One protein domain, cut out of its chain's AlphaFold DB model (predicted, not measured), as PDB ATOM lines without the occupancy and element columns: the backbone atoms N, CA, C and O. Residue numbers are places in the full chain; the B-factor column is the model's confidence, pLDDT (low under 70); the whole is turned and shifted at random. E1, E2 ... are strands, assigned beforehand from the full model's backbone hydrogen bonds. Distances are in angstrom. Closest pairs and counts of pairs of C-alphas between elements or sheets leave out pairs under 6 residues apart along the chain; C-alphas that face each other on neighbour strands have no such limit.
ATOM      1  N   SER A  71      73.888  81.604 -57.563       53.59
ATOM      2  CA  SER A  71      74.972  82.214 -56.800       53.59
ATOM      3  C   SER A  71      76.146  82.530 -57.715       53.59
ATOM      4  O   SER A  71      76.681  81.621 -58.352       53.59
ATOM      5  N   LYS A  72      76.564  83.798 -57.785       67.44
ATOM      6  CA  LYS A  72      77.611  84.232 -58.723       67.44
ATOM      7  C   LYS A  72      78.511  85.322 -58.144       67.44
ATOM      8  O   LYS A  72      78.043  86.287 -57.545       67.44
ATOM      9  N   GLN A  73      79.815  85.206 -58.389       69.81
ATOM     10  CA  GLN A  73      80.765  86.288 -58.142       69.81
ATOM     11  C   GLN A  73      80.731  87.290 -59.299       69.81
ATOM     12  O   GLN A  73      80.910  86.912 -60.454       69.81
ATOM     13  N   LEU A  74      80.539  88.569 -58.990       76.50
ATOM     14  CA  LEU A  74      80.330  89.596 -60.011       76.50
ATOM     15  C   LEU A  74      81.610  90.015 -60.732       76.50
ATOM     16  O   LEU A  74      81.548  90.447 -61.876       76.50
ATOM     17  N   GLY A  75      82.781  89.917 -60.095       83.19
ATOM     18  CA  GLY A  75      84.042  90.317 -60.729       83.19
ATOM     19  C   GLY A  75      83.973  91.755 -61.259       83.19
ATOM     20  O   GLY A  75      83.831  92.683 -60.469       83.19
ATOM     21  N   LEU A  76      84.051  91.938 -62.579       87.19
ATOM     22  CA  LEU A  76      84.005  93.249 -63.247       87.19
ATOM     23  C   LEU A  76      82.597  93.683 -63.691       87.19
ATOM     24  O   LEU A  76      82.474  94.707 -64.364       87.19
ATOM     25  N   GLU A  77      81.559  92.922 -63.346       86.06
ATOM     26  CA  GLU A  77      80.188  93.177 -63.787       86.06
ATOM     27  C   GLU A  77      79.597  94.458 -63.203       86.06
ATOM     28  O   GLU A  77      79.843  94.839 -62.054       86.06
ATOM     29  N   ASP A  78      78.784  95.108 -64.030       89.50
ATOM     30  CA  ASP A  78      77.973  96.254 -63.657       89.50
ATOM     31  C   ASP A  78      76.693  95.775 -62.960       89.50
ATOM     32  O   ASP A  78      75.932  94.987 -63.527       89.50
ATOM     33  N   LEU A  79      76.414  96.280 -61.752       88.69
ATOM     34  CA  LEU A  79      75.214  95.908 -60.998       88.69
ATOM     35  C   LEU A  79      73.905  96.227 -61.725       88.69
ATOM     36  O   LEU A  79      72.882  95.629 -61.407       88.69
ATOM     37  N   ASN A  80      73.893  97.142 -62.692       89.75
ATOM     38  CA  ASN A  80      72.702  97.403 -63.503       89.75
ATOM     39  C   ASN A  80      72.350  96.227 -64.428       89.75
ATOM     40  O   ASN A  80      71.182  96.057 -64.765       89.75
ATOM     41  N   ALA A  81      73.336  95.412 -64.818       86.56
ATOM     42  CA  ALA A  81      73.135  94.234 -65.661       86.56
ATOM     43  C   ALA A  81      72.698  92.988 -64.864       86.56
ATOM     44  O   ALA A  81      72.287  91.988 -65.449       86.56
ATOM     45  N   VAL A  82      72.764  93.040 -63.531       85.19
ATOM     46  CA  VAL A  82      72.460  91.910 -62.643       85.19
ATOM     47  C   VAL A  82      70.961  91.881 -62.328       85.19
ATOM     48  O   VAL A  82      70.511  92.350 -61.285       85.19
ATOM     49  N   THR A  83      70.161  91.370 -63.261       83.12
ATOM     50  CA  THR A  83      68.688  91.359 -63.160       83.12
ATOM     51  C   THR A  83      68.094  89.979 -62.895       83.12
ATOM     52  O   THR A  83      66.908  89.877 -62.578       83.12
ATOM     53  N   ALA A  84      68.892  88.916 -63.000       78.12
ATOM     54  CA  ALA A  84      68.451  87.574 -62.645       78.12
ATOM     55  C   ALA A  84      68.250  87.474 -61.119       78.12
ATOM     56  O   ALA A  84      69.058  88.012 -60.364       78.12
ATOM     57  N   PRO A  85      67.166  86.839 -60.639       70.81
ATOM     58  CA  PRO A  85      66.996  86.594 -59.213       70.81
ATOM     59  C   PRO A  85      68.095  85.667 -58.702       70.81
ATOM     60  O   PRO A  85      68.327  84.607 -59.280       70.81
ATOM     61  N   GLY A  86      68.765  86.058 -57.624       65.38
ATOM     62  CA  GLY A  86      69.983  85.383 -57.197       65.38
ATOM     63  C   GLY A  86      70.663  86.062 -56.016       65.38
ATOM     64  O   GLY A  86      70.275  87.157 -55.597       65.38
ATOM     65  N   LEU A  87      71.704  85.412 -55.496       64.56
ATOM     66  CA  LEU A  87      72.594  85.976 -54.485       64.56
ATOM     67  C   LEU A  87      74.000  86.108 -55.070       64.56
ATOM     68  O   LEU A  87      74.636  85.139 -55.465       64.56
ATOM     69  N   TYR A  88      74.516  87.321 -55.091       71.25
ATOM     70  CA  TYR A  88      75.753  87.677 -55.755       71.25
ATOM     71  C   TYR A  88      76.799  88.163 -54.752       71.25
ATOM     72  O   TYR A  88      76.479  88.778 -53.733       71.25
ATOM     73  N   GLY A  89      78.067  87.899 -55.057       69.00
ATOM     74  CA  GLY A  89      79.211  88.342 -54.263       69.00
ATOM     75  C   GLY A  89      80.096  89.337 -55.011       69.00
ATOM     76  O   GLY A  89      80.266  89.259 -56.229       69.00
ATOM     77  N   GLN A  90      80.710  90.258 -54.268       76.44
ATOM     78  CA  GLN A  90      81.866  91.031 -54.721       76.44
ATOM     79  C   GLN A  90      82.933  91.024 -53.631       76.44
ATOM     80  O   GLN A  90      82.850  91.771 -52.661       76.44
ATOM     81  N   ALA A  91      83.939  90.171 -53.787       63.94
ATOM     82  CA  ALA A  91      85.025  90.035 -52.816       63.94
ATOM     83  C   ALA A  91      86.182  91.000 -53.070       63.94
ATOM     84  O   ALA A  91      86.923  91.347 -52.154       63.94
ATOM     85  N   THR A  92      86.358  91.443 -54.313       72.69
ATOM     86  CA  THR A  92      87.473  92.308 -54.674       72.69
ATOM     87  C   THR A  92      87.058  93.756 -54.459       72.69
ATOM     88  O   THR A  92      86.343  94.338 -55.270       72.69
ATOM     89  N   ALA A  93      87.545  94.371 -53.380       74.44
ATOM     90  CA  ALA A  93      87.227  95.761 -53.044       74.44
ATOM     91  C   ALA A  93      87.473  96.740 -54.208       74.44
ATOM     92  O   ALA A  93      86.665  97.635 -54.436       74.44
ATOM     93  N   ALA A  94      88.544  96.537 -54.983       79.06
ATOM     94  CA  ALA A  94      88.863  97.358 -56.156       79.06
ATOM     95  C   ALA A  94      87.812  97.264 -57.279       79.06
ATOM     96  O   ALA A  94      87.720  98.156 -58.122       79.06
ATOM     97  N   ASN A  95      87.008  96.199 -57.292       82.50
ATOM     98  CA  ASN A  95      85.992  95.992 -58.308       82.50
ATOM     99  C   ASN A  95      84.641  96.623 -57.956       82.50
ATOM    100  O   ASN A  95      83.886  96.956 -58.871       82.50
ATOM    101  N   ALA A  96      84.366  96.853 -56.671       86.12
ATOM    102  CA  ALA A  96      83.211  97.617 -56.217       86.12
ATOM    103  C   ALA A  96      83.450  99.118 -56.456       86.12
ATOM    104  O   ALA A  96      84.003  99.813 -55.607       86.12
ATOM    105  N   THR A  97      83.069  99.630 -57.627       91.69
ATOM    106  CA  THR A  97      83.242 101.047 -57.988       91.69
ATOM    107  C   THR A  97      81.898 101.716 -58.251       91.69
ATOM    108  O   THR A  97      80.932 101.067 -58.656       91.69
ATOM    109  N   LEU A  98      81.839 103.042 -58.073       90.44
ATOM    110  CA  LEU A  98      80.657 103.828 -58.449       90.44
ATOM    111  C   LEU A  98      80.340 103.688 -59.949       90.44
ATOM    112  O   LEU A  98      79.176 103.634 -60.322       90.44
ATOM    113  N   ALA A  99      81.368 103.546 -60.795       89.62
ATOM    114  CA  ALA A  99      81.214 103.325 -62.235       89.62
ATOM    115  C   ALA A  99      80.536 101.986 -62.581       89.62
ATOM    116  O   ALA A  99      79.919 101.879 -63.631       89.62
ATOM    117  N   ARG A 100      80.619 100.982 -61.697       89.75
ATOM    118  CA  ARG A 100      79.895  99.700 -61.809       89.75
ATOM    119  C   ARG A 100      78.602  99.677 -60.992       89.75
ATOM    120  O   ARG A 100      78.081  98.610 -60.674       89.75
ATOM    121  N   ASN A 101      78.108 100.859 -60.629       92.56
ATOM    122  CA  ASN A 101      76.833 101.076 -59.957       92.56
ATOM    123  C   ASN A 101      76.726 100.463 -58.555       92.56
ATOM    124  O   ASN A 101      75.623 100.157 -58.100       92.56
ATOM    125  N   TYR A 102      77.845 100.330 -57.834       91.06
ATOM    126  CA  TYR A 102      77.812 100.028 -56.401       91.06
ATOM    127  C   TYR A 102      77.329 101.249 -55.603       91.06
ATOM    128  O   TYR A 102      77.634 102.380 -55.989       91.06
ATOM    129  N   PRO A 103      76.633 101.055 -54.465       88.38
ATOM    130  CA  PRO A 103      76.177 102.171 -53.632       88.38
ATOM    131  C   PRO A 103      77.323 103.044 -53.096       88.38
ATOM    132  O   PRO A 103      77.131 104.216 -52.788       88.38
ATOM    133  N   MET A 104      78.519 102.466 -52.958       86.00
ATOM    134  CA  MET A 104      79.762 103.158 -52.613       86.00
ATOM    135  C   MET A 104      80.967 102.353 -53.110       86.00
ATOM    136  O   MET A 104      80.874 101.142 -53.312       86.00
ATOM    137  N   ALA A 105      82.105 103.023 -53.304       85.38
ATOM    138  CA  ALA A 105      83.330 102.359 -53.731       85.38
ATOM    139  C   ALA A 105      83.991 101.551 -52.592       85.38
ATOM    140  O   ALA A 105      83.862 101.885 -51.405       85.38
ATOM    141  N   GLY A 106      84.727 100.500 -52.960       78.69
ATOM    142  CA  GLY A 106      85.513  99.672 -52.045       78.69
ATOM    143  C   GLY A 106      84.699  98.645 -51.248       78.69
ATOM    144  O   GLY A 106      83.468  98.625 -51.284       78.69
ATOM    145  N   GLY A 107      85.411  97.822 -50.475       72.75
ATOM    146  CA  GLY A 107      84.844  96.822 -49.562       72.75
ATOM    147  C   GLY A 107      84.319  95.551 -50.236       72.75
ATOM    148  O   GLY A 107      84.234  95.459 -51.459       72.75
ATOM    149  N   THR A 108      83.971  94.564 -49.412       67.38
ATOM    150  CA  THR A 108      83.326  93.320 -49.849       67.38
ATOM    151  C   THR A 108      81.812  93.445 -49.757       67.38
ATOM    152  O   THR A 108      81.310  93.928 -48.742       67.38
ATOM    153  N   TRP A 109      81.091  92.972 -50.768       74.38
ATOM    154  CA  TRP A 109      79.639  93.104 -50.843       74.38
ATOM    155  C   TRP A 109      78.930  91.776 -51.045       74.38
ATOM    156  O   TRP A 109      79.418  90.893 -51.754       74.38
ATOM    157  N   THR A 110      77.725  91.709 -50.494       70.06
ATOM    158  CA  THR A 110      76.707  90.722 -50.845       70.06
ATOM    159  C   THR A 110      75.547  91.457 -51.498       70.06
ATOM    160  O   THR A 110      75.116  92.494 -50.994       70.06
ATOM    161  N   ILE A 111      75.069  90.955 -52.634       79.12
ATOM    162  CA  ILE A 111      73.968  91.550 -53.386       79.12
ATOM    163  C   ILE A 111      72.883  90.496 -53.564       79.12
ATOM    164  O   ILE A 111      73.130  89.436 -54.117       79.12
ATOM    165  N   GLU A 112      71.676  90.788 -53.121       78.12
ATOM    166  CA  GLU A 112      70.497  89.960 -53.345       78.12
ATOM    167  C   GLU A 112      69.635  90.595 -54.437       78.12
ATOM    168  O   GLU A 112      69.391  91.803 -54.408       78.12
ATOM    169  N   VAL A 113      69.170  89.789 -55.391       75.81
ATOM    170  CA  VAL A 113      68.207  90.197 -56.419       75.81
ATOM    171  C   VAL A 113      66.935  89.379 -56.246       75.81
ATOM    172  O   VAL A 113      66.954  88.157 -56.384       75.81
ATOM    173  N   VAL A 114      65.816  90.051 -55.983       70.44
ATOM    174  CA  VAL A 114      64.509  89.410 -55.764       70.44
ATOM    175  C   VAL A 114      63.498  89.940 -56.774       70.44
ATOM    176  O   VAL A 114      63.426  91.148 -57.016       70.44
ATOM    177  N   LYS A 115      62.680  89.060 -57.370       71.38
ATOM    178  CA  LYS A 115      61.539  89.511 -58.184       71.38
ATOM    179  C   LYS A 115      60.483  90.157 -57.300       71.38
ATOM    180  O   LYS A 115      60.126  89.616 -56.261       71.38
ATOM    181  N   VAL A 116      59.918  91.267 -57.765       59.69
ATOM    182  CA  VAL A 116      58.831  91.949 -57.044       59.69
ATOM    183  C   VAL A 116      57.525  91.144 -57.091       59.69
ATOM    184  O   VAL A 116      56.730  91.219 -56.160       59.69
ATOM    185  N   ASN A 117      57.298  90.353 -58.145       54.59
ATOM    186  CA  ASN A 117      56.266  89.314 -58.217       54.59
ATOM    187  C   ASN A 117      56.598  88.316 -59.354       54.59
ATOM    188  O   ASN A 117      57.532  88.533 -60.129       54.59
ATOM    189  N   THR A 118      55.860  87.206 -59.453       47.44
ATOM    190  CA  THR A 118      56.135  86.102 -60.397       47.44
ATOM    191  C   THR A 118      55.935  86.458 -61.875       47.44
ATOM    192  O   THR A 118      56.463  85.758 -62.737       47.44
ATOM    193  N   THR A 119      55.229  87.550 -62.176       46.09
ATOM    194  CA  THR A 119      54.853  87.976 -63.536       46.09
ATOM    195  C   THR A 119      55.511  89.283 -63.994       46.09
ATOM    196  O   THR A 119      55.423  89.620 -65.173       46.09
ATOM    197  N   ALA A 120      56.197  90.019 -63.117       54.47
ATOM    198  CA  ALA A 120      56.841  91.288 -63.446       54.47
ATOM    199  C   ALA A 120      58.299  91.116 -63.877       54.47
ATOM    200  O   ALA A 120      59.045  90.274 -63.379       54.47
ATOM    201  N   THR A 121      58.728  92.027 -64.748       61.38
ATOM    202  CA  THR A 121      60.126  92.254 -65.141       61.38
ATOM    203  C   THR A 121      60.908  93.096 -64.126       61.38
ATOM    204  O   THR A 121      62.095  93.339 -64.319       61.38
ATOM    205  N   ALA A 122      60.259  93.557 -63.049       74.25
ATOM    206  CA  ALA A 122      60.884  94.393 -62.032       74.25
ATOM    207  C   ALA A 122      61.555  93.554 -60.935       74.25
ATOM    208  O   ALA A 122      60.930  92.658 -60.355       74.25
ATOM    209  N   VAL A 123      62.789  93.919 -60.593       79.81
ATOM    210  CA  VAL A 123      63.553  93.316 -59.495       79.81
ATOM    211  C   VAL A 123      63.942  94.351 -58.450       79.81
ATOM    212  O   VAL A 123      64.098  95.538 -58.743       79.81
ATOM    213  N   VAL A 124      64.089  93.896 -57.214       80.62
ATOM    214  CA  VAL A 124      64.687  94.657 -56.122       80.62
ATOM    215  C   VAL A 124      66.086  94.120 -55.895       80.62
ATOM    216  O   VAL A 124      66.277  92.915 -55.749       80.62
ATOM    217  N   GLN A 125      67.053  95.029 -55.882       86.81
ATOM    218  CA  GLN A 125      68.427  94.756 -55.504       86.81
ATOM    219  C   GLN A 125      68.675  95.253 -54.089       86.81
ATOM    220  O   GLN A 125      68.443  96.429 -53.805       86.81
ATOM    221  N   ARG A 126      69.210  94.383 -53.234       81.56
ATOM    222  CA  ARG A 126      69.690  94.726 -51.894       81.56
ATOM    223  C   ARG A 126      71.181  94.471 -51.815       81.56
ATOM    224  O   ARG A 126      71.613  93.338 -51.962       81.56
ATOM    225  N   ALA A 127      71.968  95.513 -51.587       79.12
ATOM    226  CA  ALA A 127      73.411  95.414 -51.411       79.12
ATOM    227  C   ALA A 127      73.769  95.628 -49.938       79.12
ATOM    228  O   ALA A 127      73.345  96.614 -49.335       79.12
ATOM    229  N   ALA A 128      74.568  94.729 -49.370       76.44
ATOM    230  CA  ALA A 128      75.010  94.772 -47.983       76.44
ATOM    231  C   ALA A 128      76.539  94.705 -47.888       76.44
ATOM    232  O   ALA A 128      77.181  93.947 -48.620       76.44
ATOM    233  N   ARG A 129      77.119  95.479 -46.962       71.19
ATOM    234  CA  ARG A 129      78.539  95.368 -46.584       71.19
ATOM    235  C   ARG A 129      78.764  95.646 -45.101       71.19
ATOM    236  O   ARG A 129      78.026  96.420 -44.491       71.19
ATOM    237  N   VAL A 130      79.838  95.077 -44.555       60.50
ATOM    238  CA  VAL A 130      80.374  95.430 -43.230       60.50
ATOM    239  C   VAL A 130      81.408  96.543 -43.409       60.50
ATOM    240  O   VAL A 130      82.321  96.416 -44.226       60.50
ATOM    241  N   LEU A 131      81.261  97.656 -42.686       60.66
ATOM    242  CA  LEU A 131      82.242  98.744 -42.690       60.66
ATOM    243  C   LEU A 131      83.349  98.469 -41.665       60.66
ATOM    244  O   LEU A 131      83.079  98.035 -40.548       60.66
ATOM    245  N   SER A 132      84.603  98.728 -42.043       51.28
ATOM    246  CA  SER A 132      85.744  98.593 -41.129       51.28
ATOM    247  C   SER A 132      85.582  99.538 -39.935       51.28
ATOM    248  O   SER A 132      85.379 100.735 -40.129       51.28
ATOM    249  N   GLY A 133      85.657  99.001 -38.715       48.75
ATOM    250  CA  GLY A 133      85.483  99.761 -37.472       48.75
ATOM    251  C   GLY A 133      84.029  99.969 -37.030       48.75
ATOM    252  O   GLY A 133      83.808 100.521 -35.953       48.75
ATOM    253  N   GLU A 134      83.038  99.503 -37.797       50.38
ATOM    254  CA  GLU A 134      81.628  99.545 -37.400       50.38
ATOM    255  C   GLU A 134      81.126  98.159 -36.978       50.38
ATOM    256  O   GLU A 134      81.312  97.160 -37.665       50.38
ATOM    257  N   THR A 135      80.388  98.100 -35.870       49.50
ATOM    258  CA  THR A 135      79.667  96.899 -35.406       49.50
ATOM    259  C   THR A 135      78.357  96.657 -36.169       49.50
ATOM    260  O   THR A 135      77.470  95.957 -35.682       49.50
ATOM    261  N   ARG A 136      78.182  97.279 -37.342       55.12
ATOM    262  CA  ARG A 136      76.912  97.307 -38.075       55.12
ATOM    263  C   ARG A 136      77.115  96.993 -39.557       55.12
ATOM    264  O   ARG A 136      78.036  97.495 -40.196       55.12
ATOM    265  N   VAL A 137      76.211  96.184 -40.104       60.69
ATOM    266  CA  VAL A 137      76.052  96.001 -41.552       60.69
ATOM    267  C   VAL A 137      75.281  97.202 -42.094       60.69
ATOM    268  O   VAL A 137      74.285  97.623 -41.500       60.69
ATOM    269  N   VAL A 138      75.724  97.759 -43.219       68.06
ATOM    270  CA  VAL A 138      74.978  98.801 -43.932       68.06
ATOM    271  C   VAL A 138      74.315  98.185 -45.154       68.06
ATOM    272  O   VAL A 138      74.966  97.455 -45.903       68.06
ATOM    273  N   VAL A 139      73.025  98.482 -45.336       73.44
ATOM    274  CA  VAL A 139      72.203  97.951 -46.427       73.44
ATOM    275  C   VAL A 139      71.672  99.088 -47.297       73.44
ATOM    276  O   VAL A 139      71.195 100.120 -46.811       73.44
ATOM    277  N   TRP A 140      71.751  98.875 -48.604       82.06
ATOM    278  CA  TRP A 140      71.167  99.722 -49.631       82.06
ATOM    279  C   TRP A 140      70.183  98.903 -50.445       82.06
ATOM    280  O   TRP A 140      70.436  97.737 -50.737       82.06
ATOM    281  N   GLU A 141      69.087  99.530 -50.841       82.69
ATOM    282  CA  GLU A 141      68.082  98.924 -51.700       82.69
ATOM    283  C   GLU A 141      67.836  99.812 -52.918       82.69
ATOM    284  O   GLU A 141      67.872 101.041 -52.829       82.69
ATOM    285  N   ARG A 142      67.585  99.196 -54.069       84.50
ATOM    286  CA  ARG A 142      67.051  99.883 -55.246       84.50
ATOM    287  C   ARG A 142      66.130  98.969 -56.035       84.50
ATOM    288  O   ARG A 142      66.252  97.748 -55.985       84.50
ATOM    289  N   ARG A 143      65.248  99.570 -56.827       83.56
ATOM    290  CA  ARG A 143      64.354  98.860 -57.745       83.56
ATOM    291  C   ARG A 143      64.819  99.052 -59.187       83.56
ATOM    292  O   ARG A 143      65.042 100.183 -59.610       83.56
ATOM    293  N   LEU A 144      64.931  97.961 -59.939       80.25
ATOM    294  CA  LEU A 144      65.185  97.966 -61.379       80.25
ATOM    295  C   LEU A 144      63.877  97.576 -62.074       80.25
ATOM    296  O   LEU A 144      63.357  96.485 -61.855       80.25
ATOM    297  N   ALA A 145      63.309  98.502 -62.847       76.31
ATOM    298  CA  ALA A 145      62.074  98.316 -63.618       76.31
ATOM    299  C   ALA A 145      62.318  98.769 -65.073       76.31
ATOM    300  O   ALA A 145      63.341  98.411 -65.643       76.31
ATOM    301  N   ALA A 146      61.458  99.607 -65.669       66.12
ATOM    302  CA  ALA A 146      61.699 100.227 -66.987       66.12
ATOM    303  C   ALA A 146      62.909 101.203 -67.022       66.12
ATOM    304  O   ALA A 146      63.153 101.862 -68.027       66.12
ATOM    305  N   GLY A 147      63.658 101.297 -65.919       73.19
ATOM    306  CA  GLY A 147      64.891 102.055 -65.737       73.19
ATOM    307  C   GLY A 147      65.599 101.639 -64.438       73.19
ATOM    308  O   GLY A 147      65.066 100.849 -63.650       73.19
ATOM    309  N   VAL A 148      66.804 102.171 -64.213       78.75
ATOM    310  CA  VAL A 148      67.616 101.906 -63.013       78.75
ATOM    311  C   VAL A 148      67.234 102.893 -61.908       78.75
ATOM    312  O   VAL A 148      67.479 104.092 -62.033       78.75
ATOM    313  N   GLY A 149      66.633 102.403 -60.821       80.56
ATOM    314  CA  GLY A 149      66.369 103.214 -59.634       80.56
ATOM    315  C   GLY A 149      67.651 103.582 -58.879       80.56
ATOM    316  O   GLY A 149      68.632 102.835 -58.889       80.56
ATOM    317  N   ALA A 150      67.639 104.726 -58.196       85.12
ATOM    318  CA  ALA A 150      68.741 105.138 -57.332       85.12
ATOM    319  C   ALA A 150      68.856 104.226 -56.100       85.12
ATOM    320  O   ALA A 150      67.852 103.726 -55.589       85.12
ATOM    321  N   TRP A 151      70.079 104.044 -55.602       87.38
ATOM    322  CA  TRP A 151      70.306 103.389 -54.317       87.38
ATOM    323  C   TRP A 151      69.754 104.240 -53.181       87.38
ATOM    324  O   TRP A 151      70.186 105.372 -52.968       87.38
ATOM    325  N   VAL A 152      68.838 103.661 -52.418       81.75
ATOM    326  CA  VAL A 152      68.343 104.225 -51.170       81.75
ATOM    327  C   VAL A 152      69.009 103.471 -50.032       81.75
ATOM    328  O   VAL A 152      68.964 102.245 -49.957       81.75
ATOM    329  N   ARG A 153      69.650 104.205 -49.125       79.06
ATOM    330  CA  ARG A 153      70.153 103.618 -47.886       79.06
ATOM    331  C   ARG A 153      68.955 103.346 -46.980       79.06
ATOM    332  O   ARG A 153      68.362 104.286 -46.463       79.06
ATOM    333  N   VAL A 154      68.607 102.077 -46.793       65.62
ATOM    334  CA  VAL A 154      67.384 101.665 -46.074       65.62
ATOM    335  C   VAL A 154      67.578 101.511 -44.559       65.62
ATOM    336  O   VAL A 154      66.648 101.157 -43.845       65.62
ATOM    337  N   GLY A 155      68.759 101.873 -44.045       54.72
ATOM    338  CA  GLY A 155      69.041 101.972 -42.610       54.72
ATOM    339  C   GLY A 155      69.797 100.773 -42.032       54.72
ATOM    340  O   GLY A 155      70.187  99.854 -42.747       54.72
ATOM    341  N   PHE A 156      70.070 100.838 -40.724       52.66
ATOM    342  CA  PHE A 156      70.739  99.786 -39.958       52.66
ATOM    343  C   PHE A 156      69.683  98.886 -39.313       52.66
ATOM    344  O   PHE A 156      68.927  99.367 -38.471       52.66
ATOM    345  N   SER A 157      69.664  97.595 -39.625       43.53
ATOM    346  CA  SER A 157      68.907  96.620 -38.837       43.53
ATOM    347  C   SER A 157      69.817  95.480 -38.360       43.53
ATOM    348  O   SER A 157      70.120  94.551 -39.089       43.53
ATOM    349  N   HIS A 158      70.232  95.651 -37.097       54.19
ATOM    350  CA  HIS A 158      70.518  94.688 -36.021       54.19
ATOM    351  C   HIS A 158      71.707  93.689 -36.050       54.19
ATOM    352  O   HIS A 158      71.943  92.936 -36.976       54.19
ATOM    353  N   LEU A 159      72.422  93.747 -34.908       55.56
ATOM    354  CA  LEU A 159      73.443  92.900 -34.264       55.56
ATOM    355  C   LEU A 159      74.560  92.271 -35.123       55.56
ATOM    356  O   LEU A 159      74.382  91.274 -35.820       55.56
ATOM    357  N   SER A 160      75.776  92.808 -34.941       63.28
ATOM    358  CA  SER A 160      77.000  92.025 -35.132       63.28
ATOM    359  C   SER A 160      76.958  90.842 -34.176       63.28
ATOM    360  O   SER A 160      76.937  91.037 -32.963       63.28
ATOM    361  N   LEU A 161      76.982  89.639 -34.730       72.06
ATOM    362  CA  LEU A 161      77.215  88.413 -33.993       72.06
ATOM    363  C   LEU A 161      78.663  88.466 -33.495       72.06
ATOM    364  O   LEU A 161      79.609  88.436 -34.281       72.06
ATOM    365  N   ALA A 162      78.829  88.636 -32.190       75.75
ATOM    366  CA  ALA A 162      80.057  88.371 -31.476       75.75
ATOM    367  C   ALA A 162      80.106  86.873 -31.150       75.75
ATOM    368  O   ALA A 162      80.459  86.076 -32.014       75.75
ATOM    369  N   THR A 163      79.767  86.467 -29.928       82.69
ATOM    370  CA  THR A 163      79.900  85.085 -29.439       82.69
ATOM    371  C   THR A 163      78.589  84.300 -29.411       82.69
ATOM    372  O   THR A 163      78.534  83.242 -28.785       82.69
ATOM    373  N   GLU A 164      77.537  84.816 -30.035       85.19
ATOM    374  CA  GLU A 164      76.204  84.227 -30.024       85.19
ATOM    375  C   GLU A 164      76.164  82.886 -30.766       85.19
ATOM    376  O   GLU A 164      76.869  82.653 -31.755       85.19
ATOM    377  N   ASP A 165      75.293  82.008 -30.275       87.81
ATOM    378  CA  ASP A 165      74.948  80.739 -30.899       87.81
ATOM    379  C   ASP A 165      73.836  80.959 -31.933       87.81
ATOM    380  O   ASP A 165      72.773  81.497 -31.601       87.81
ATOM    381  N   LEU A 166      74.044  80.504 -33.175       89.19
ATOM    382  CA  LEU A 166      73.073  80.691 -34.253       89.19
ATOM    383  C   LEU A 166      71.723  80.015 -33.976       89.19
ATOM    384  O   LEU A 166      70.713  80.430 -34.542       89.19
ATOM    385  N   ASN A 167      71.665  78.994 -33.115       87.62
ATOM    386  CA  ASN A 167      70.400  78.368 -32.710       87.62
ATOM    387  C   ASN A 167      69.522  79.313 -31.880       87.62
ATOM    388  O   ASN A 167      68.304  79.170 -31.883       87.62
ATOM    389  N   THR A 168      70.120  80.289 -31.192       85.69
ATOM    390  CA  THR A 168      69.380  81.255 -30.363       85.69
ATOM    391  C   THR A 168      68.858  82.457 -31.150       85.69
ATOM    392  O   THR A 168      68.072  83.245 -30.628       85.69
ATOM    393  N   ILE A 169      69.249  82.594 -32.422       85.50
ATOM    394  CA  ILE A 169      68.881  83.736 -33.263       85.50
ATOM    395  C   ILE A 169      67.557  83.460 -33.983       85.50
ATOM    396  O   ILE A 169      67.524  82.990 -35.119       85.50
ATOM    397  N   THR A 170      66.442  83.741 -33.317       79.75
ATOM    398  CA  THR A 170      65.092  83.428 -33.821       79.75
ATOM    399  C   THR A 170      64.307  84.643 -34.304       79.75
ATOM    400  O   THR A 170      63.283  84.492 -34.964       79.75
ATOM    401  N   SER A 171      64.767  85.862 -34.028       76.25
ATOM    402  CA  SER A 171      64.097  87.062 -34.527       76.25
ATOM    403  C   SER A 171      64.364  87.244 -36.028       76.25
ATOM    404  O   SER A 171      65.532  87.228 -36.431       76.25
ATOM    405  N   PRO A 172      63.329  87.437 -36.872       70.81
ATOM    406  CA  PRO A 172      63.529  87.752 -38.281       70.81
ATOM    407  C   PRO A 172      64.411  88.992 -38.464       70.81
ATOM    408  O   PRO A 172      64.214  90.004 -37.789       70.81
ATOM    409  N   GLY A 173      65.388  88.916 -39.363       63.00
ATOM    410  CA  GLY A 173      66.376  89.973 -39.556       63.00
ATOM    411  C   GLY A 173      67.647  89.505 -40.258       63.00
ATOM    412  O   GLY A 173      67.795  88.336 -40.603       63.00
ATOM    413  N   LEU A 174      68.569  90.439 -40.472       63.31
ATOM    414  CA  LEU A 174      69.904  90.195 -41.017       63.31
ATOM    415  C   LEU A 174      70.923  90.390 -39.893       63.31
ATOM    416  O   LEU A 174      70.848  91.387 -39.192       63.31
ATOM    417  N   TYR A 175      71.874  89.473 -39.744       72.19
ATOM    418  CA  TYR A 175      72.899  89.497 -38.701       72.19
ATOM    419  C   TYR A 175      74.274  89.278 -39.325       72.19
ATOM    420  O   TYR A 175      74.434  88.436 -40.206       72.19
ATOM    421  N   GLY A 176      75.284  90.019 -38.876       70.31
ATOM    422  CA  GLY A 176      76.637  89.933 -39.437       70.31
ATOM    423  C   GLY A 176      77.616  89.268 -38.480       70.31
ATOM    424  O   GLY A 176      77.752  89.725 -37.355       70.31
ATOM    425  N   GLN A 177      78.353  88.250 -38.918       79.06
ATOM    426  CA  GLN A 177      79.502  87.717 -38.182       79.06
ATOM    427  C   GLN A 177      80.786  88.271 -38.799       79.06
ATOM    428  O   GLN A 177      81.163  87.912 -39.915       79.06
ATOM    429  N   SER A 178      81.444  89.173 -38.080       67.56
ATOM    430  CA  SER A 178      82.619  89.916 -38.554       67.56
ATOM    431  C   SER A 178      83.949  89.343 -38.056       67.56
ATOM    432  O   SER A 178      85.000  89.693 -38.586       67.56
ATOM    433  N   THR A 179      83.919  88.442 -37.069       73.31
ATOM    434  CA  THR A 179      85.106  87.860 -36.434       73.31
ATOM    435  C   THR A 179      85.208  86.377 -36.772       73.31
ATOM    436  O   THR A 179      84.451  85.547 -36.271       73.31
ATOM    437  N   THR A 180      86.194  86.012 -37.588       73.00
ATOM    438  CA  THR A 180      86.444  84.618 -38.000       73.00
ATOM    439  C   THR A 180      86.585  83.669 -36.806       73.00
ATOM    440  O   THR A 180      86.001  82.590 -36.808       73.00
ATOM    441  N   GLY A 181      87.277  84.097 -35.742       73.44
ATOM    442  CA  GLY A 181      87.442  83.324 -34.504       73.44
ATOM    443  C   GLY A 181      86.152  83.093 -33.710       73.44
ATOM    444  O   GLY A 181      86.118  82.230 -32.832       73.44
ATOM    445  N   SER A 182      85.081  83.828 -34.015       79.44
ATOM    446  CA  SER A 182      83.795  83.675 -33.342       79.44
ATOM    447  C   SER A 182      82.825  82.731 -34.054       79.44
ATOM    448  O   SER A 182      81.975  82.137 -33.384       79.44
ATOM    449  N   ALA A 183      82.986  82.541 -35.366       82.56
ATOM    450  CA  ALA A 183      82.246  81.566 -36.161       82.56
ATOM    451  C   ALA A 183      82.788  80.152 -35.906       82.56
ATOM    452  O   ALA A 183      83.764  79.727 -36.523       82.56
ATOM    453  N   THR A 184      82.181  79.409 -34.983       84.31
ATOM    454  CA  THR A 184      82.623  78.050 -34.625       84.31
ATOM    455  C   THR A 184      81.487  77.046 -34.769       84.31
ATOM    456  O   THR A 184      80.320  77.390 -34.573       84.31
ATOM    457  N   LEU A 185      81.821  75.783 -35.059       80.88
ATOM    458  CA  LEU A 185      80.825  74.702 -35.110       80.88
ATOM    459  C   LEU A 185      80.096  74.543 -33.765       80.88
ATOM    460  O   LEU A 185      78.899  74.287 -33.743       80.88
ATOM    461  N   ALA A 186      80.794  74.783 -32.648       81.19
ATOM    462  CA  ALA A 186      80.218  74.758 -31.302       81.19
ATOM    463  C   ALA A 186      79.143  75.837 -31.070       81.19
ATOM    464  O   ALA A 186      78.298  75.673 -30.201       81.19
ATOM    465  N   ARG A 187      79.157  76.922 -31.855       84.94
ATOM    466  CA  ARG A 187      78.131  77.981 -31.862       84.94
ATOM    467  C   ARG A 187      77.144  77.829 -33.021       84.94
ATOM    468  O   ARG A 187      76.503  78.795 -33.432       84.94
ATOM    469  N   ASN A 188      77.064  76.622 -33.577       89.12
ATOM    470  CA  ASN A 188      76.143  76.234 -34.639       89.12
ATOM    471  C   ASN A 188      76.305  77.012 -35.951       89.12
ATOM    472  O   ASN A 188      75.347  77.152 -36.712       89.12
ATOM    473  N   TYR A 189      77.517  77.476 -36.257       87.31
ATOM    474  CA  TYR A 189      77.846  77.936 -37.604       87.31
ATOM    475  C   TYR A 189      77.972  76.732 -38.550       87.31
ATOM    476  O   TYR A 189      78.460  75.683 -38.128       87.31
ATOM    477  N   PRO A 190      77.578  76.857 -39.830       80.00
ATOM    478  CA  PRO A 190      77.712  75.763 -40.797       80.00
ATOM    479  C   PRO A 190      79.174  75.412 -41.107       80.00
ATOM    480  O   PRO A 190      79.472  74.289 -41.504       80.00
ATOM    481  N   VAL A 191      80.087  76.371 -40.932       78.00
ATOM    482  CA  VAL A 191      81.535  76.213 -41.106       78.00
ATOM    483  C   VAL A 191      82.272  77.033 -40.047       78.00
ATOM    484  O   VAL A 191      81.794  78.090 -39.631       78.00
ATOM    485  N   ALA A 192      83.440  76.559 -39.612       79.62
ATOM    486  CA  ALA A 192      84.298  77.308 -38.697       79.62
ATOM    487  C   ALA A 192      85.153  78.349 -39.442       79.62
ATOM    488  O   ALA A 192      85.575  78.111 -40.573       79.62
ATOM    489  N   GLY A 193      85.454  79.479 -38.795       69.94
ATOM    490  CA  GLY A 193      86.460  80.438 -39.263       69.94
ATOM    491  C   GLY A 193      86.006  81.428 -40.341       69.94
ATOM    492  O   GLY A 193      86.834  82.193 -40.827       69.94
ATOM    493  N   GLY A 194      84.730  81.438 -40.738       68.25
ATOM    494  CA  GLY A 194      84.217  82.318 -41.795       68.25
ATOM    495  C   GLY A 194      83.497  83.554 -41.257       68.25
ATOM    496  O   GLY A 194      82.663  83.435 -40.359       68.25
ATOM    497  N   THR A 195      83.759  84.730 -41.839       72.75
ATOM    498  CA  THR A 195      82.836  85.864 -41.684       72.75
ATOM    499  C   THR A 195      81.587  85.601 -42.521       72.75
ATOM    500  O   THR A 195      81.556  84.680 -43.339       72.75
ATOM    501  N   GLY A 196      80.505  86.336 -42.302       74.81
ATOM    502  CA  GLY A 196      79.294  86.074 -43.066       74.81
ATOM    503  C   GLY A 196      78.082  86.860 -42.630       74.81
ATOM    504  O   GLY A 196      78.126  87.651 -41.688       74.81
ATOM    505  N   ILE A 197      76.995  86.624 -43.351       74.38
ATOM    506  CA  ILE A 197      75.690  87.216 -43.077       74.38
ATOM    507  C   ILE A 197      74.703  86.078 -42.840       74.38
ATOM    508  O   ILE A 197      74.552  85.195 -43.683       74.38
ATOM    509  N   LEU A 198      74.040  86.107 -41.689       77.19
ATOM    510  CA  LEU A 198      72.874  85.295 -41.382       77.19
ATOM    511  C   LEU A 198      71.614  86.091 -41.733       77.19
ATOM    512  O   LEU A 198      71.388  87.160 -41.176       77.19
ATOM    513  N   THR A 199      70.758  85.543 -42.578       75.31
ATOM    514  CA  THR A 199      69.388  86.014 -42.782       75.31
ATOM    515  C   THR A 199      68.437  85.089 -42.034       75.31
ATOM    516  O   THR A 199      68.516  83.871 -42.182       75.31
ATOM    517  N   VAL A 200      67.531  85.655 -41.246       74.94
ATOM    518  CA  VAL A 200      66.447  84.948 -40.564       74.94
ATOM    519  C   VAL A 200      65.125  85.455 -41.123       74.94
ATOM    520  O   VAL A 200      64.812  86.639 -41.015       74.94
ATOM    521  N   GLU A 201      64.352  84.566 -41.733       67.94
ATOM    522  CA  GLU A 201      63.084  84.887 -42.388       67.94
ATOM    523  C   GLU A 201      61.934  84.133 -41.721       67.94
ATOM    524  O   GLU A 201      62.014  82.925 -41.488       67.94
ATOM    525  N   ALA A 202      60.836  84.838 -41.452       67.31
ATOM    526  CA  ALA A 202      59.561  84.200 -41.151       67.31
ATOM    527  C   ALA A 202      58.885  83.799 -42.469       67.31
ATOM    528  O   ALA A 202      58.727  84.630 -43.361       67.31
ATOM    529  N   VAL A 203      58.475  82.534 -42.593       51.81
ATOM    530  CA  VAL A 203      57.872  82.009 -43.835       51.81
ATOM    531  C   VAL A 203      56.433  82.516 -44.034       51.81
ATOM    532  O   VAL A 203      55.927  82.528 -45.154       51.81
ATOM    533  N   ASN A 204      55.777  82.995 -42.973       48.47
ATOM    534  CA  ASN A 204      54.463  83.639 -43.010       48.47
ATOM    535  C   ASN A 204      54.243  84.541 -41.767       48.47
ATOM    536  O   ASN A 204      54.933  84.373 -40.761       48.47
ATOM    537  N   PRO A 205      53.280  85.486 -41.792       43.28
ATOM    538  CA  PRO A 205      53.018  86.409 -40.674       43.28
ATOM    539  C   PRO A 205      52.512  85.741 -39.381       43.28
ATOM    540  O   PRO A 205      52.502  86.388 -38.339       43.28
ATOM    541  N   THR A 206      52.119  84.464 -39.424       50.81
ATOM    542  CA  THR A 206      51.750  83.644 -38.251       50.81
ATOM    543  C   THR A 206      52.862  82.679 -37.793       50.81
ATOM    544  O   THR A 206      52.644  81.931 -36.847       50.81
ATOM    545  N   ALA A 207      54.024  82.698 -38.464       46.94
ATOM    546  CA  ALA A 207      55.267  81.936 -38.260       46.94
ATOM    547  C   ALA A 207      55.180  80.666 -37.388       46.94
ATOM    548  O   ALA A 207      55.458  80.705 -36.193       46.94
ATOM    549  N   THR A 208      54.908  79.506 -38.000       56.00
ATOM    550  CA  THR A 208      55.085  78.181 -37.359       56.00
ATOM    551  C   THR A 208      56.523  77.651 -37.447       56.00
ATOM    552  O   THR A 208      56.889  76.721 -36.725       56.00
ATOM    553  N   PHE A 209      57.366  78.254 -38.290       66.06
ATOM    554  CA  PHE A 209      58.814  78.047 -38.339       66.06
ATOM    555  C   PHE A 209      59.518  79.201 -39.073       66.06
ATOM    556  O   PHE A 209      58.910  79.946 -39.844       66.06
ATOM    557  N   LEU A 210      60.814  79.341 -38.811       73.88
ATOM    558  CA  LEU A 210      61.723  80.335 -39.371       73.88
ATOM    559  C   LEU A 210      62.733  79.641 -40.285       73.88
ATOM    560  O   LEU A 210      63.136  78.504 -40.032       73.88
ATOM    561  N   VAL A 211      63.195  80.344 -41.310       72.88
ATOM    562  CA  VAL A 211      64.307  79.904 -42.156       72.88
ATOM    563  C   VAL A 211      65.531  80.732 -41.813       72.88
ATOM    564  O   VAL A 211      65.484  81.959 -41.816       72.88
ATOM    565  N   GLN A 212      66.639  80.053 -41.540       82.06
ATOM    566  CA  GLN A 212      67.946  80.669 -41.391       82.06
ATOM    567  C   GLN A 212      68.786  80.388 -42.635       82.06
ATOM    568  O   GLN A 212      68.910  79.238 -43.057       82.06
ATOM    569  N   ARG A 213      69.396  81.428 -43.204       79.81
ATOM    570  CA  ARG A 213      70.343  81.338 -44.321       79.81
ATOM    571  C   ARG A 213      71.658  81.983 -43.925       79.81
ATOM    572  O   ARG A 213      71.657  83.150 -43.565       79.81
ATOM    573  N   TYR A 214      72.772  81.268 -43.999       80.81
ATOM    574  CA  TYR A 214      74.095  81.810 -43.699       80.81
ATOM    575  C   TYR A 214      74.966  81.843 -44.953       80.81
ATOM    576  O   TYR A 214      75.325  80.799 -45.503       80.81
ATOM    577  N   ALA A 215      75.312  83.048 -45.396       73.06
ATOM    578  CA  ALA A 215      76.253  83.287 -46.480       73.06
ATOM    579  C   ALA A 215      77.655  83.490 -45.894       73.06
ATOM    580  O   ALA A 215      77.912  84.487 -45.217       73.06
ATOM    581  N   VAL A 216      78.560  82.543 -46.148       73.38
ATOM    582  CA  VAL A 216      79.937  82.577 -45.633       73.38
ATOM    583  C   VAL A 216      80.816  83.389 -46.574       73.38
ATOM    584  O   VAL A 216      80.985  82.990 -47.722       73.38
ATOM    585  N   VAL A 217      81.438  84.456 -46.080       63.09
ATOM    586  CA  VAL A 217      82.475  85.245 -46.755       63.09
ATOM    587  C   VAL A 217      83.849  84.844 -46.201       63.09
ATOM    588  O   VAL A 217      84.072  84.869 -44.995       63.09
ATOM    589  N   ASN A 218      84.797  84.477 -47.064       56.47
ATOM    590  CA  ASN A 218      86.212  84.391 -46.690       56.47
ATOM    591  C   ASN A 218      86.962  85.611 -47.249       56.47
ATOM    592  O   ASN A 218      86.723  86.027 -48.383       56.47
ATOM    593  N   THR A 219      87.871  86.179 -46.455       45.88
ATOM    594  CA  THR A 219      88.639  87.397 -46.756       45.88
ATOM    595  C   THR A 219      89.591  87.264 -47.945       45.88
ATOM    596  O   THR A 219      90.019  88.285 -48.472       45.88
ATOM    597  N   THR A 220      89.907  86.041 -48.379       45.06
ATOM    598  CA  THR A 220      90.821  85.797 -49.509       45.06
ATOM    599  C   THR A 220      90.084  85.593 -50.843       45.06
ATOM    600  O   THR A 220      90.586  86.046 -51.866       45.06
ATOM    601  N   ASP A 221      88.863  85.026 -50.833       41.25
ATOM    602  CA  ASP A 221      88.179  84.534 -52.052       41.25
ATOM    603  C   ASP A 221      86.685  84.931 -52.211       41.25
ATOM    604  O   ASP A 221      86.109  84.712 -53.276       41.25
ATOM    605  N   GLY A 222      86.018  85.531 -51.208       52.44
ATOM    606  CA  GLY A 222      84.601  85.943 -51.301       52.44
ATOM    607  C   GLY A 222      83.565  85.022 -50.659       52.44
ATOM    608  O   GLY A 222      83.900  84.240 -49.769       52.44
ATOM    609  N   VAL A 223      82.286  85.153 -51.068       51.47
ATOM    610  CA  VAL A 223      81.199  84.271 -50.595       51.47
ATOM    611  C   VAL A 223      81.456  82.860 -51.129       51.47
ATOM    612  O   VAL A 223      81.272  82.617 -52.316       51.47
ATOM    613  N   LYS A 224      81.907  81.940 -50.270       60.00
ATOM    614  CA  LYS A 224      82.326  80.584 -50.672       60.00
ATOM    615  C   LYS A 224      81.170  79.586 -50.673       60.00
ATOM    616  O   LYS A 224      81.234  78.580 -51.377       60.00
ATOM    617  N   SER A 225      80.164  79.799 -49.823       64.06
ATOM    618  CA  SER A 225      79.052  78.859 -49.652       64.06
ATOM    619  C   SER A 225      77.836  79.525 -49.023       64.06
ATOM    620  O   SER A 225      77.978  80.357 -48.121       64.06
ATOM    621  N   ILE A 226      76.647  79.116 -49.462       66.62
ATOM    622  CA  ILE A 226      75.380  79.516 -48.846       66.62
ATOM    623  C   ILE A 226      74.806  78.287 -48.161       66.62
ATOM    624  O   ILE A 226      74.704  77.222 -48.764       66.62
ATOM    625  N   TRP A 227      74.423  78.438 -46.902       74.06
ATOM    626  CA  TRP A 227      73.827  77.376 -46.106       74.06
ATOM    627  C   TRP A 227      72.426  77.778 -45.682       74.06
ATOM    628  O   TRP A 227      72.188  78.943 -45.385       74.06
ATOM    629  N   MET A 228      71.502  76.830 -45.625       74.69
ATOM    630  CA  MET A 228      70.137  77.035 -45.162       74.69
ATOM    631  C   MET A 228      69.759  75.977 -44.131       74.69
ATOM    632  O   MET A 228      70.186  74.830 -44.224       74.69
ATOM    633  N   ARG A 229      68.950  76.359 -43.148       72.88
ATOM    634  CA  ARG A 229      68.283  75.439 -42.225       72.88
ATOM    635  C   ARG A 229      66.963  76.024 -41.741       72.88
ATOM    636  O   ARG A 229      66.710  77.219 -41.901       72.88
ATOM    637  N   THR A 230      66.165  75.194 -41.089       75.12
ATOM    638  CA  THR A 230      64.879  75.573 -40.511       75.12
ATOM    639  C   THR A 230      64.958  75.571 -38.987       75.12
ATOM    640  O   THR A 230      65.552  74.673 -38.387       75.12
ATOM    641  N   VAL A 231      64.331  76.566 -38.359       75.31
ATOM    642  CA  VAL A 231      64.140  76.667 -36.908       75.31
ATOM    643  C   VAL A 231      62.642  76.635 -36.618       75.31
ATOM    644  O   VAL A 231      61.910  77.547 -36.995       75.31
ATOM    645  N   LEU A 232      62.161  75.570 -35.981       70.94
ATOM    646  CA  LEU A 232      60.747  75.397 -35.644       70.94
ATOM    647  C   LEU A 232      60.377  76.223 -34.401       70.94
ATOM    648  O   LEU A 232      61.215  76.445 -33.528       70.94
ATOM    649  N   THR A 233      59.106  76.616 -34.259       62.22
ATOM    650  CA  THR A 233      58.604  77.322 -33.055       62.22
ATOM    651  C   THR A 233      58.743  76.518 -31.761       62.22
ATOM    652  O   THR A 233      58.738  77.089 -30.676       62.22
ATOM    653  N   THR A 234      58.925  75.201 -31.864       64.94
ATOM    654  CA  THR A 234      59.225  74.292 -30.748       64.94
ATOM    655  C   THR A 234      60.680  74.364 -30.267       64.94
ATOM    656  O   THR A 234      61.048  73.645 -29.342       64.94
ATOM    657  N   GLY A 235      61.525  75.188 -30.900       64.50
ATOM    658  CA  GLY A 235      62.959  75.309 -30.615       64.50
ATOM    659  C   GLY A 235      63.834  74.265 -31.318       64.50
ATOM    660  O   GLY A 235      65.056  74.313 -31.203       64.50
ATOM    661  N   ALA A 236      63.239  73.331 -32.067       72.00
ATOM    662  CA  ALA A 236      63.986  72.349 -32.845       72.00
ATOM    663  C   ALA A 236      64.646  72.999 -34.074       72.00
ATOM    664  O   ALA A 236      63.986  73.680 -34.859       72.00
ATOM    665  N   VAL A 237      65.944  72.748 -34.253       76.38
ATOM    666  CA  VAL A 237      66.763  73.294 -35.344       76.38
ATOM    667  C   VAL A 237      67.228  72.154 -36.244       76.38
ATOM    668  O   VAL A 237      67.783  71.170 -35.756       76.38
ATOM    669  N   THR A 238      67.010  72.265 -37.554       72.50
ATOM    670  CA  THR A 238      67.522  71.274 -38.512       72.50
ATOM    671  C   THR A 238      69.010  71.489 -38.782       72.50
ATOM    672  O   THR A 238      69.543  72.586 -38.610       72.50
ATOM    673  N   SER A 239      69.691  70.454 -39.272       70.19
ATOM    674  CA  SER A 239      71.064  70.592 -39.765       70.19
ATOM    675  C   SER A 239      71.151  71.603 -40.914       70.19
ATOM    676  O   SER A 239      70.198  71.777 -41.678       70.19
ATOM    677  N   TRP A 240      72.309  72.252 -41.045       73.62
ATOM    678  CA  TRP A 240      72.617  73.113 -42.184       73.62
ATOM    679  C   TRP A 240      72.711  72.310 -43.484       73.62
ATOM    680  O   TRP A 240      73.372  71.275 -43.547       73.62
ATOM    681  N   VAL A 241      72.089  72.832 -44.536       55.53
ATOM    682  CA  VAL A 241      72.121  72.314 -45.904       55.53
ATOM    683  C   VAL A 241      72.804  73.349 -46.787       55.53
ATOM    684  O   VAL A 241      72.415  74.511 -46.786       55.53
ATOM    685  N   ARG A 242      73.833  72.953 -47.536       65.12
ATOM    686  CA  ARG A 242      74.510  73.832 -48.499       65.12
ATOM    687  C   ARG A 242      73.662  73.979 -49.771       65.12
ATOM    688  O   ARG A 242      73.162  72.973 -50.264       65.12
ATOM    689  N   ILE A 243      73.499  75.202 -50.285       56.09
ATOM    690  CA  ILE A 243      72.546  75.535 -51.365       56.09
ATOM    691  C   ILE A 243      73.122  76.396 -52.507       56.09
ATOM    692  O   ILE A 243      72.378  76.789 -53.400       56.09
TER     693      ILE A 243
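This is residues 71 to 243 of the 598 residues of the protein "Fibronectin type-III domain-containing protein" of Microbacterium sp. Se63.02b (UniProt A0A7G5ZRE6). With little regular structure, 69 of 173 printed residues in named strands, this is a sandwich of two strongly twisted sheets, partly face to face with strands crossed, and long loops outside. Ten strands, all strand class: mixed E1 E2 E3 E4 E5 E6, then antiparallel E7 E8 E9 E10. It is compact, radius of gyration of the C-alphas 16.0 A, spanning 45 by 37 by 27 A.

E1, residues 71 to 73, is parallel to E2, residues 86 to 90; N 89 and O 72 are 3.0 A apart, within hydrogen-bond range. E2, E3 (109 to 115), E4 (123 to 130), E5 (137 to 144) and E6 (152 to 155) form a meander, each the antiparallel neighbour of the one before; N 126 and O 112 are 2.8 A apart. E7 (173 to 177), E8 (195 to 202), E9 (209 to 218) and E10 (222 to 232) form another; N 199 and O 213 are 2.7 A apart. The closest C-alphas of E2 and E10, Gly 89 and Val 223, are 5.8 A apart.

C-alpha 71 begins E1 at (74.972, 82.214, -56.800). E10, 30.4 A long, ends at C-alpha 232 (60.747, 75.397, -35.644).

The printed part has no cut. Links E1 to E2, E2 to E3, E6 to E7 and E7 to E8 are long. Sixty-one residues are under pLDDT 70, among them 217 to 226.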